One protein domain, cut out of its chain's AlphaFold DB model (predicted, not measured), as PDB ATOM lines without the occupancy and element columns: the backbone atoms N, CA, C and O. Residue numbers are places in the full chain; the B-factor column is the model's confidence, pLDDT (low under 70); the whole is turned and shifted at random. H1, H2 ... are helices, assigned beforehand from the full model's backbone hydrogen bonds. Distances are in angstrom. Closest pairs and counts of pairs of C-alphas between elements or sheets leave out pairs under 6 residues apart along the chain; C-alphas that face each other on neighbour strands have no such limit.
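AT A GLANCE: This is residues 13 to 37 and 61 to 108 of the 109 residues of the protein "DUF4244 domain-containing protein" of Streptomyces typhae (UniProt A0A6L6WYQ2). The longest helix, H2, runs through a tight link into the shorter H3, and the two make a wide corner where they meet near their ends. H1 is a separate rod across a gap from them, on the side to which this corner points, running roughly counter to H2 and touching neither helix, which leaves an open, loosely spread arrangement. The printed part has 73 residues with three named helices, H1, H2 and H3 in order along the chain, and no named strand; its class is all helix. The whole is extended, with a radius of gyration of the C-alphas of 19.0 A, and flat, with spans of 62 by 32 by 14 A.

IN THESE COORDINATES: H2, residues 61 to 88, is 39.9 A from first to last C-alpha; C-alpha 61 is at (51.587, -0.801, 318.375) and C-alpha 88 at (39.403, -21.197, 350.420). H2 has a kink of 27 degrees near residue 68. H3, residues 91 to 106, measures 22.1 A and ends with C-alpha 106 at (32.684, -24.324, 372.860). H1, residues 13 to 35, measures 32.0 A, begins with C-alpha 13 at (45.410, -42.543, 350.886), and has a kink of 27 degrees near residue 26.

HOW THE PARTS SIT: H2 and H3 are close but not clearly touching, with 2 pairs of C-alphas within 8 A. Their closest C-alphas are those of Val 88 and Lys 94, 7.0 A apart. They run the same way at a steep tilt of 55 degrees, and their centres are 32.7 A apart. H1 and H2 are apart, and so are H1 and H3. Every O i to N i+4 pair in H3 is within hydrogen-bond range, while H1 has 16 of 19 such pairs within range and H2 has 22 of 24.

THE WHOLE: The two C-alphas farthest apart are those of Arg 61 and Gln 108, at 63.0 A. Residues 38 to 60 are cut out, and C-alphas 37 and 61 are 20.9 A apart across the cut. The link from H1 to H2 is the link across this cut; the link from H2 to H3, of 2 residues, is tight. Residues 61 to 85 of H2 stand free, as do residues 27 to 37, of which 27 to 35 belong to H1, and residues 98 to 108, of which 98 to 106 belong to H3. The mean pLDDT of the printed part is 75.2, and 27 residues are under 70, among them residues 13 to 26 and residues 61 to 67. The mean pLDDT is 62 for H1, 80 for H2 and 88 for H3.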
ATOM      1  N   ALA A  13      45.331 -42.080 352.278       52.12
ATOM      2  CA  ALA A  13      45.410 -42.543 350.886       52.12
ATOM      3  C   ALA A  13      44.161 -42.179 350.060       52.12
ATOM      4  O   ALA A  13      44.264 -41.785 348.894       52.12
ATOM      5  N   TRP A  14      42.980 -42.228 350.680       45.75
ATOM      6  CA  TRP A  14      41.697 -41.911 350.042       45.75
ATOM      7  C   TRP A  14      41.501 -40.402 349.825       45.75
ATOM      8  O   TRP A  14      40.958 -39.972 348.801       45.75
ATOM      9  N   ARG A  15      42.033 -39.573 350.740       54.72
ATOM     10  CA  ARG A  15      41.922 -38.103 350.709       54.72
ATOM     11  C   ARG A  15      42.730 -37.471 349.566       54.72
ATOM     12  O   ARG A  15      42.281 -36.492 348.971       54.72
ATOM     13  N   ARG A  16      43.861 -38.076 349.166       53.34
ATOM     14  CA  ARG A  16      44.642 -37.633 347.993       53.34
ATOM     15  C   ARG A  16      43.962 -37.938 346.651       53.34
ATOM     16  O   ARG A  16      44.185 -37.191 345.699       53.34
ATOM     17  N   ARG A  17      43.134 -38.990 346.541       49.19
ATOM     18  CA  ARG A  17      42.461 -39.355 345.272       49.19
ATOM     19  C   ARG A  17      41.251 -38.467 344.958       49.19
ATOM     20  O   ARG A  17      41.138 -37.989 343.832       49.19
ATOM     21  N   ARG A  18      40.411 -38.147 345.948       55.88
ATOM     22  CA  ARG A  18      39.179 -37.349 345.740       55.88
ATOM     23  C   ARG A  18      39.436 -35.870 345.433       55.88
ATOM     24  O   ARG A  18      38.753 -35.282 344.592       55.88
ATOM     25  N   VAL A  19      40.466 -35.277 346.044       57.28
ATOM     26  CA  VAL A  19      40.901 -33.902 345.725       57.28
ATOM     27  C   VAL A  19      41.428 -33.822 344.286       57.28
ATOM     28  O   VAL A  19      41.122 -32.871 343.567       57.28
ATOM     29  N   ARG A  20      42.138 -34.864 343.823       55.69
ATOM     30  CA  ARG A  20      42.650 -34.953 342.447       55.69
ATOM     31  C   ARG A  20      41.532 -35.053 341.405       55.69
ATOM     32  O   ARG A  20      41.677 -34.458 340.347       55.69
ATOM     33  N   GLU A  21      40.418 -35.732 341.668       54.56
ATOM     34  CA  GLU A  21      39.317 -35.856 340.691       54.56
ATOM     35  C   GLU A  21      38.524 -34.559 340.483       54.56
ATOM     36  O   GLU A  21      38.218 -34.192 339.345       54.56
ATOM     37  N   SER A  22      38.249 -33.813 341.555       55.62
ATOM     38  CA  SER A  22      37.568 -32.512 341.447       55.62
ATOM     39  C   SER A  22      38.475 -31.456 340.811       55.62
ATOM     40  O   SER A  22      38.029 -30.667 339.973       55.62
ATOM     41  N   ALA A  23      39.772 -31.498 341.143       60.66
ATOM     42  CA  ALA A  23      40.795 -30.687 340.497       60.66
ATOM     43  C   ALA A  23      40.899 -31.013 339.004       60.66
ATOM     44  O   ALA A  23      40.905 -30.093 338.199       60.66
ATOM     45  N   ARG A  24      40.866 -32.291 338.602       64.62
ATOM     46  CA  ARG A  24      40.883 -32.694 337.184       64.62
ATOM     47  C   ARG A  24      39.708 -32.132 336.398       64.62
ATOM     48  O   ARG A  24      39.910 -31.700 335.274       64.62
ATOM     49  N   ARG A  25      38.497 -32.085 336.961       68.38
ATOM     50  CA  ARG A  25      37.328 -31.504 336.267       68.38
ATOM     51  C   ARG A  25      37.442 -29.991 336.122       68.38
ATOM     52  O   ARG A  25      37.051 -29.447 335.091       68.38
ATOM     53  N   TYR A  26      38.005 -29.319 337.125       62.94
ATOM     54  CA  TYR A  26      38.248 -27.882 337.059       62.94
ATOM     55  C   TYR A  26      39.388 -27.538 336.103       62.94
ATOM     56  O   TYR A  26      39.217 -26.683 335.247       62.94
ATOM     57  N   VAL A  27      40.493 -28.279 336.169       70.50
ATOM     58  CA  VAL A  27      41.636 -28.179 335.259       70.50
ATOM     59  C   VAL A  27      41.234 -28.563 333.845       70.50
ATOM     60  O   VAL A  27      41.667 -27.904 332.926       70.50
ATOM     61  N   ALA A  28      40.358 -29.541 333.620       73.12
ATOM     62  CA  ALA A  28      39.869 -29.866 332.280       73.12
ATOM     63  C   ALA A  28      38.933 -28.783 331.720       73.12
ATOM     64  O   ALA A  28      38.883 -28.570 330.511       73.12
ATOM     65  N   ARG A  29      38.174 -28.084 332.573       76.44
ATOM     66  CA  ARG A  29      37.331 -26.954 332.152       76.44
ATOM     67  C   ARG A  29      38.177 -25.703 331.897       76.44
ATOM     68  O   ARG A  29      38.004 -25.065 330.868       76.44
ATOM     69  N   LEU A  30      39.152 -25.444 332.763       66.81
ATOM     70  CA  LEU A  30      40.125 -24.364 332.635       66.81
ATOM     71  C   LEU A  30      41.087 -24.599 331.465       66.81
ATOM     72  O   LEU A  30      41.334 -23.692 330.695       66.81
ATOM     73  N   ALA A  31      41.560 -25.823 331.252       75.50
ATOM     74  CA  ALA A  31      42.383 -26.197 330.107       75.50
ATOM     75  C   ALA A  31      41.581 -26.192 328.806       75.50
ATOM     76  O   ALA A  31      42.169 -25.982 327.757       75.50
ATOM     77  N   ARG A  32      40.256 -26.402 328.839       77.44
ATOM     78  CA  ARG A  32      39.395 -26.142 327.673       77.44
ATOM     79  C   ARG A  32      39.260 -24.648 327.391       77.44
ATOM     80  O   ARG A  32      39.312 -24.278 326.225       77.44
ATOM     81  N   TRP A  33      39.152 -23.818 328.428       63.41
ATOM     82  CA  TRP A  33      39.148 -22.358 328.297       63.41
ATOM     83  C   TRP A  33      40.493 -21.840 327.760       63.41
ATOM     84  O   TRP A  33      40.516 -21.180 326.735       63.41
ATOM     85  N   LEU A  34      41.618 -22.287 328.324       67.75
ATOM     86  CA  LEU A  34      42.977 -21.960 327.862       67.75
ATOM     87  C   LEU A  34      43.324 -22.560 326.485       67.75
ATOM     88  O   LEU A  34      44.205 -22.068 325.789       67.75
ATOM     89  N   ARG A  35      42.663 -23.648 326.066       71.81
ATOM     90  CA  ARG A  35      42.853 -24.256 324.734       71.81
ATOM     91  C   ARG A  35      42.084 -23.512 323.636       71.81
ATOM     92  O   ARG A  35      42.414 -23.693 322.465       71.81
ATOM     93  N   TRP A  36      41.104 -22.675 323.986       55.81
ATOM     94  CA  TRP A  36      40.333 -21.862 323.036       55.81
ATOM     95  C   TRP A  36      41.205 -20.856 322.258       55.81
ATOM     96  O   TRP A  36      40.859 -20.502 321.133       55.81
ATOM     97  N   GLU A  37      42.393 -20.506 322.770       54.72
ATOM     98  CA  GLU A  37      43.369 -19.627 322.103       54.72
ATOM     99  C   GLU A  37      44.050 -20.219 320.853       54.72
ATOM    100  O   GLU A  37      44.764 -19.506 320.151       54.72
ATOM    101  N   ARG A  61      51.095   0.285 317.523       54.62
ATOM    102  CA  ARG A  61      51.587  -0.801 318.375       54.62
ATOM    103  C   ARG A  61      51.934  -0.298 319.779       54.62
ATOM    104  O   ARG A  61      51.714  -1.033 320.733       54.62
ATOM    105  N   ASP A  62      52.346   0.962 319.905       53.53
ATOM    106  CA  ASP A  62      52.755   1.558 321.185       53.53
ATOM    107  C   ASP A  62      51.576   2.038 322.049       53.53
ATOM    108  O   ASP A  62      51.622   1.906 323.268       53.53
ATOM    109  N   SER A  63      50.458   2.478 321.455       55.12
ATOM    110  CA  SER A  63      49.225   2.777 322.216       55.12
ATOM    111  C   SER A  63      48.517   1.511 322.719       55.12
ATOM    112  O   SER A  63      47.872   1.504 323.773       55.12
ATOM    113  N   GLY A  64      48.675   0.415 321.971       55.50
ATOM    114  CA  GLY A  64      48.233  -0.918 322.355       55.50
ATOM    115  C   GLY A  64      49.150  -1.582 323.381       55.50
ATOM    116  O   GLY A  64      48.659  -2.407 324.141       55.50
ATOM    117  N   MET A  65      50.435  -1.221 323.458       58.44
ATOM    118  CA  MET A  65      51.370  -1.784 324.440       58.44
ATOM    119  C   MET A  65      50.987  -1.358 325.859       58.44
ATOM    120  O   MET A  65      50.811  -2.214 326.719       58.44
ATOM    121  N   VAL A  66      50.696  -0.069 326.052       53.19
ATOM    122  CA  VAL A  66      50.297   0.484 327.354       53.19
ATOM    123  C   VAL A  66      48.893   0.013 327.763       53.19
ATOM    124  O   VAL A  66      48.681  -0.365 328.907       53.19
ATOM    125  N   THR A  67      47.925  -0.078 326.841       69.31
ATOM    126  CA  THR A  67      46.553  -0.514 327.198       69.31
ATOM    127  C   THR A  67      46.426  -2.038 327.358       69.31
ATOM    128  O   THR A  67      45.635  -2.514 328.173       69.31
ATOM    129  N   SER A  68      47.216  -2.826 326.619       73.19
ATOM    130  CA  SER A  68      47.215  -4.293 326.747       73.19
ATOM    131  C   SER A  68      47.975  -4.763 327.984       73.19
ATOM    132  O   SER A  68      47.598  -5.772 328.576       73.19
ATOM    133  N   GLU A  69      49.013  -4.034 328.400       70.00
ATOM    134  CA  GLU A  69      49.770  -4.331 329.619       70.00
ATOM    135  C   GLU A  69      48.878  -4.242 330.863       70.00
ATOM    136  O   GLU A  69      48.792  -5.199 331.638       70.00
ATOM    137  N   TYR A  70      48.106  -3.160 330.998       74.56
ATOM    138  CA  TYR A  70      47.153  -3.022 332.102       74.56
ATOM    139  C   TYR A  70      46.005  -4.036 332.029       74.56
ATOM    140  O   TYR A  70      45.586  -4.570 333.059       74.56
ATOM    141  N   ALA A  71      45.520  -4.361 330.825       84.69
ATOM    142  CA  ALA A  71      44.479  -5.372 330.651       84.69
ATOM    143  C   ALA A  71      44.952  -6.768 331.098       84.69
ATOM    144  O   ALA A  71      44.237  -7.458 331.829       84.69
ATOM    145  N   MET A  72      46.172  -7.169 330.725       84.75
ATOM    146  CA  MET A  72      46.761  -8.437 331.169       84.75
ATOM    147  C   MET A  72      47.016  -8.455 332.682       84.75
ATOM    148  O   MET A  72      46.834  -9.503 333.303       84.75
ATOM    149  N   GLY A  73      47.344  -7.308 333.288       86.75
ATOM    150  CA  GLY A  73      47.437  -7.160 334.743       86.75
ATOM    151  C   GLY A  73      46.130  -7.519 335.456       86.75
ATOM    152  O   GLY A  73      46.127  -8.361 336.352       86.75
ATOM    153  N   ILE A  74      44.999  -6.969 335.001       90.50
ATOM    154  CA  ILE A  74      43.678  -7.280 335.575       90.50
ATOM    155  C   ILE A  74      43.317  -8.751 335.352       90.50
ATOM    156  O   ILE A  74      42.850  -9.414 336.279       90.50
ATOM    157  N   ILE A  75      43.558  -9.295 334.155       90.06
ATOM    158  CA  ILE A  75      43.289 -10.711 333.865       90.06
ATOM    159  C   ILE A  75      44.096 -11.618 334.804       90.06
ATOM    160  O   ILE A  75      43.543 -12.570 335.358       90.06
ATOM    161  N   ALA A  76      45.375 -11.308 335.036       88.12
ATOM    162  CA  ALA A  76      46.222 -12.049 335.965       88.12
ATOM    163  C   ALA A  76      45.695 -11.969 337.408       88.12
ATOM    164  O   ALA A  76      45.574 -13.004 338.071       88.12
ATOM    165  N   THR A  77      45.308 -10.778 337.879       94.75
ATOM    166  CA  THR A  77      44.710 -10.585 339.211       94.75
ATOM    167  C   THR A  77      43.414 -11.374 339.369       94.75
ATOM    168  O   THR A  77      43.242 -12.081 340.362       94.75
ATOM    169  N   VAL A  78      42.509 -11.308 338.390       94.19
ATOM    170  CA  VAL A  78      41.218 -12.011 338.433       94.19
ATOM    171  C   VAL A  78      41.419 -13.529 338.387       94.19
ATOM    172  O   VAL A  78      40.766 -14.262 339.135       94.19
ATOM    173  N   ALA A  79      42.353 -14.024 337.573       91.38
ATOM    174  CA  ALA A  79      42.696 -15.444 337.532       91.38
ATOM    175  C   ALA A  79      43.271 -15.932 338.873       91.38
ATOM    176  O   ALA A  79      42.879 -16.993 339.373       91.38
ATOM    177  N   PHE A  80      44.155 -15.141 339.485       92.25
ATOM    178  CA  PHE A  80      44.714 -15.428 340.801       92.25
ATOM    179  C   PHE A  80      43.645 -15.396 341.905       92.25
ATOM    180  O   PHE A  80      43.569 -16.326 342.709       92.25
ATOM    181  N   ALA A  81      42.746 -14.409 341.898       92.38
ATOM    182  CA  ALA A  81      41.604 -14.350 342.809       92.38
ATOM    183  C   ALA A  81      40.695 -15.587 342.670       92.38
ATOM    184  O   ALA A  81      40.289 -16.184 343.669       92.38
ATOM    185  N   GLY A  82      40.443 -16.045 341.439       91.75
ATOM    186  CA  GLY A  82      39.706 -17.283 341.176       91.75
ATOM    187  C   GLY A  82      40.403 -18.538 341.721       91.75
ATOM    188  O   GLY A  82      39.735 -19.458 342.207       91.75
ATOM    189  N   LEU A  83      41.741 -18.579 341.688       90.69
ATOM    190  CA  LEU A  83      42.532 -19.644 342.310       90.69
ATOM    191  C   LEU A  83      42.416 -19.607 343.841       90.69
ATOM    192  O   LEU A  83      42.168 -20.647 344.452       90.69
ATOM    193  N   LEU A  84      42.532 -18.432 344.464       91.56
ATOM    194  CA  LEU A  84      42.378 -18.283 345.916       91.56
ATOM    195  C   LEU A  84      40.974 -18.675 346.384       91.56
ATOM    196  O   LEU A  84      40.836 -19.431 347.344       91.56
ATOM    197  N   PHE A  85      39.931 -18.263 345.661       90.06
ATOM    198  CA  PHE A  85      38.552 -18.663 345.954       90.06
ATOM    199  C   PHE A  85      38.382 -20.188 345.941       90.06
ATOM    200  O   PHE A  85      37.734 -20.774 346.813       90.06
ATOM    201  N   LYS A  86      39.023 -20.857 344.980       85.69
ATOM    202  CA  LYS A  86      39.069 -22.320 344.891       85.69
ATOM    203  C   LYS A  86      39.775 -22.972 346.074       85.69
ATOM    204  O   LYS A  86      39.316 -24.020 346.529       85.69
ATOM    205  N   VAL A  87      40.865 -22.376 346.552       90.50
ATOM    206  CA  VAL A  87      41.603 -22.855 347.727       90.50
ATOM    207  C   VAL A  87      40.754 -22.691 348.985       90.50
ATOM    208  O   VAL A  87      40.541 -23.670 349.699       90.50
ATOM    209  N   VAL A  88      40.194 -21.503 349.217       91.19
ATOM    210  CA  VAL A  88      39.403 -21.197 350.420       91.19
ATOM    211  C   VAL A  88      38.106 -22.008 350.480       91.19
ATOM    212  O   VAL A  88      37.719 -22.485 351.542       91.19
ATOM    213  N   THR A  89      37.472 -22.262 349.334       84.19
ATOM    214  CA  THR A  89      36.223 -23.048 349.256       84.19
ATOM    215  C   THR A  89      36.482 -24.563 349.233       84.19
ATOM    216  O   THR A  89      35.562 -25.374 349.104       84.19
ATOM    217  N   SER A  90      37.740 -24.991 349.333       75.62
ATOM    218  CA  SER A  90      38.079 -26.411 349.320       75.62
ATOM    219  C   SER A  90      37.688 -27.105 350.630       75.62
ATOM    220  O   SER A  90      37.659 -26.505 351.703       75.62
ATOM    221  N   GLY A  91      37.413 -28.411 350.547       82.56
ATOM    222  CA  GLY A  91      37.016 -29.226 351.701       82.56
ATOM    223  C   GLY A  91      37.971 -29.145 352.906       82.56
ATOM    224  O   GLY A  91      37.485 -28.979 354.021       82.56
ATOM    225  N   PRO A  92      39.307 -29.225 352.723       82.06
ATOM    226  CA  PRO A  92      40.255 -29.082 353.828       82.06
ATOM    227  C   PRO A  92      40.184 -27.720 354.527       82.06
ATOM    228  O   PRO A  92      40.135 -27.683 355.752       82.06
ATOM    229  N   VAL A  93      40.128 -26.616 353.769       86.00
ATOM    230  CA  VAL A  93      40.083 -25.259 354.345       86.00
ATOM    231  C   VAL A  93      38.757 -25.017 355.062       86.00
ATOM    232  O   VAL A  93      38.748 -24.533 356.190       86.00
ATOM    233  N   LYS A  94      37.638 -25.448 354.468       87.25
ATOM    234  CA  LYS A  94      36.318 -25.351 355.101       87.25
ATOM    235  C   LYS A  94      36.234 -26.162 356.401       87.25
ATOM    236  O   LYS A  94      35.686 -25.671 357.378       87.25
ATOM    237  N   SER A  95      36.808 -27.366 356.431       84.94
ATOM    238  CA  SER A  95      36.848 -28.209 357.636       84.94
ATOM    239  C   SER A  95      37.718 -27.610 358.740       84.94
ATOM    240  O   SER A  95      37.345 -27.692 359.906       84.94
ATOM    241  N   ALA A  96      38.859 -27.011 358.390       88.31
ATOM    242  CA  ALA A  96      39.712 -26.325 359.356       88.31
ATOM    243  C   ALA A  96      39.002 -25.099 359.949       88.31
ATOM    244  O   ALA A  96      38.983 -24.929 361.163       88.31
ATOM    245  N   LEU A  97      38.346 -24.296 359.105       89.81
ATOM    246  CA  LEU A  97      37.580 -23.137 359.560       89.81
ATOM    247  C   LEU A  97      36.411 -23.548 360.468       89.81
ATOM    248  O   LEU A  97      36.178 -22.913 361.489       89.81
ATOM    249  N   GLN A  98      35.715 -24.643 360.141       90.56
ATOM    250  CA  GLN A  98      34.668 -25.207 360.998       90.56
ATOM    251  C   GLN A  98      35.199 -25.635 362.369       90.56
ATOM    252  O   GLN A  98      34.541 -25.368 363.366       90.56
ATOM    253  N   ALA A  99      36.380 -26.256 362.433       90.06
ATOM    254  CA  ALA A  99      36.992 -26.651 363.701       90.06
ATOM    255  C   ALA A  99      37.356 -25.438 364.570       90.06
ATOM    256  O   ALA A  99      37.107 -25.454 365.771       90.06
ATOM    257  N   VAL A 100      37.885 -24.370 363.963       90.50
ATOM    258  CA  VAL A 100      38.190 -23.114 364.671       90.50
ATOM    259  C   VAL A 100      36.917 -22.466 365.216       90.50
ATOM    260  O   VAL A 100      36.877 -22.085 366.380       90.50
ATOM    261  N   VAL A 101      35.862 -22.372 364.400       90.69
ATOM    262  CA  VAL A 101      34.578 -21.787 364.820       90.69
ATOM    263  C   VAL A 101      33.917 -22.622 365.916       90.69
ATOM    264  O   VAL A 101      33.432 -22.059 366.892       90.69
ATOM    265  N   ALA A 102      33.926 -23.951 365.792       90.88
ATOM    266  CA  ALA A 102      33.396 -24.843 366.820       90.88
ATOM    267  C   ALA A 102      34.167 -24.708 368.142       90.88
ATOM    268  O   ALA A 102      33.539 -24.594 369.184       90.88
ATOM    269  N   GLY A 103      35.502 -24.643 368.098       89.69
ATOM    270  CA  GLY A 103      36.314 -24.416 369.296       89.69
ATOM    271  C   GLY A 103      36.063 -23.052 369.947       89.69
ATOM    272  O   GLY A 103      36.054 -22.951 371.167       89.69
ATOM    273  N   ALA A 104      35.813 -22.009 369.151       90.62
ATOM    274  CA  ALA A 104      35.466 -20.688 369.676       90.62
ATOM    275  C   ALA A 104      34.080 -20.661 370.345       90.62
ATOM    276  O   ALA A 104      33.907 -19.991 371.357       90.62
ATOM    277  N   LEU A 105      33.107 -21.389 369.789       89.38
ATOM    278  CA  LEU A 105      31.767 -21.521 370.370       89.38
ATOM    279  C   LEU A 105      31.776 -22.361 371.654       89.38
ATOM    280  O   LEU A 105      31.083 -22.004 372.598       89.38
ATOM    281  N   ASP A 106      32.559 -23.440 371.693       81.56
ATOM    282  CA  ASP A 106      32.684 -24.324 372.860       81.56
ATOM    283  C   ASP A 106      33.416 -23.649 374.029       81.56
ATOM    284  O   ASP A 106      33.074 -23.869 375.176       81.56
ATOM    285  N   ALA A 107      34.381 -22.764 373.760       76.12
ATOM    286  CA  ALA A 107      35.097 -22.035 374.809       76.12
ATOM    287  C   ALA A 107      34.281 -20.905 375.473       76.12
ATOM    288  O   ALA A 107      34.709 -20.368 376.495       76.12
ATOM    289  N   GLN A 108      33.159 -20.490 374.873       65.38
ATOM    290  CA  GLN A 108      32.332 -19.382 375.368       65.38
ATOM    291  C   GLN A 108      31.181 -19.847 376.283       65.38
ATOM    292  O   GLN A 108      30.545 -19.006 376.922       65.38
TER     293      GLN A 108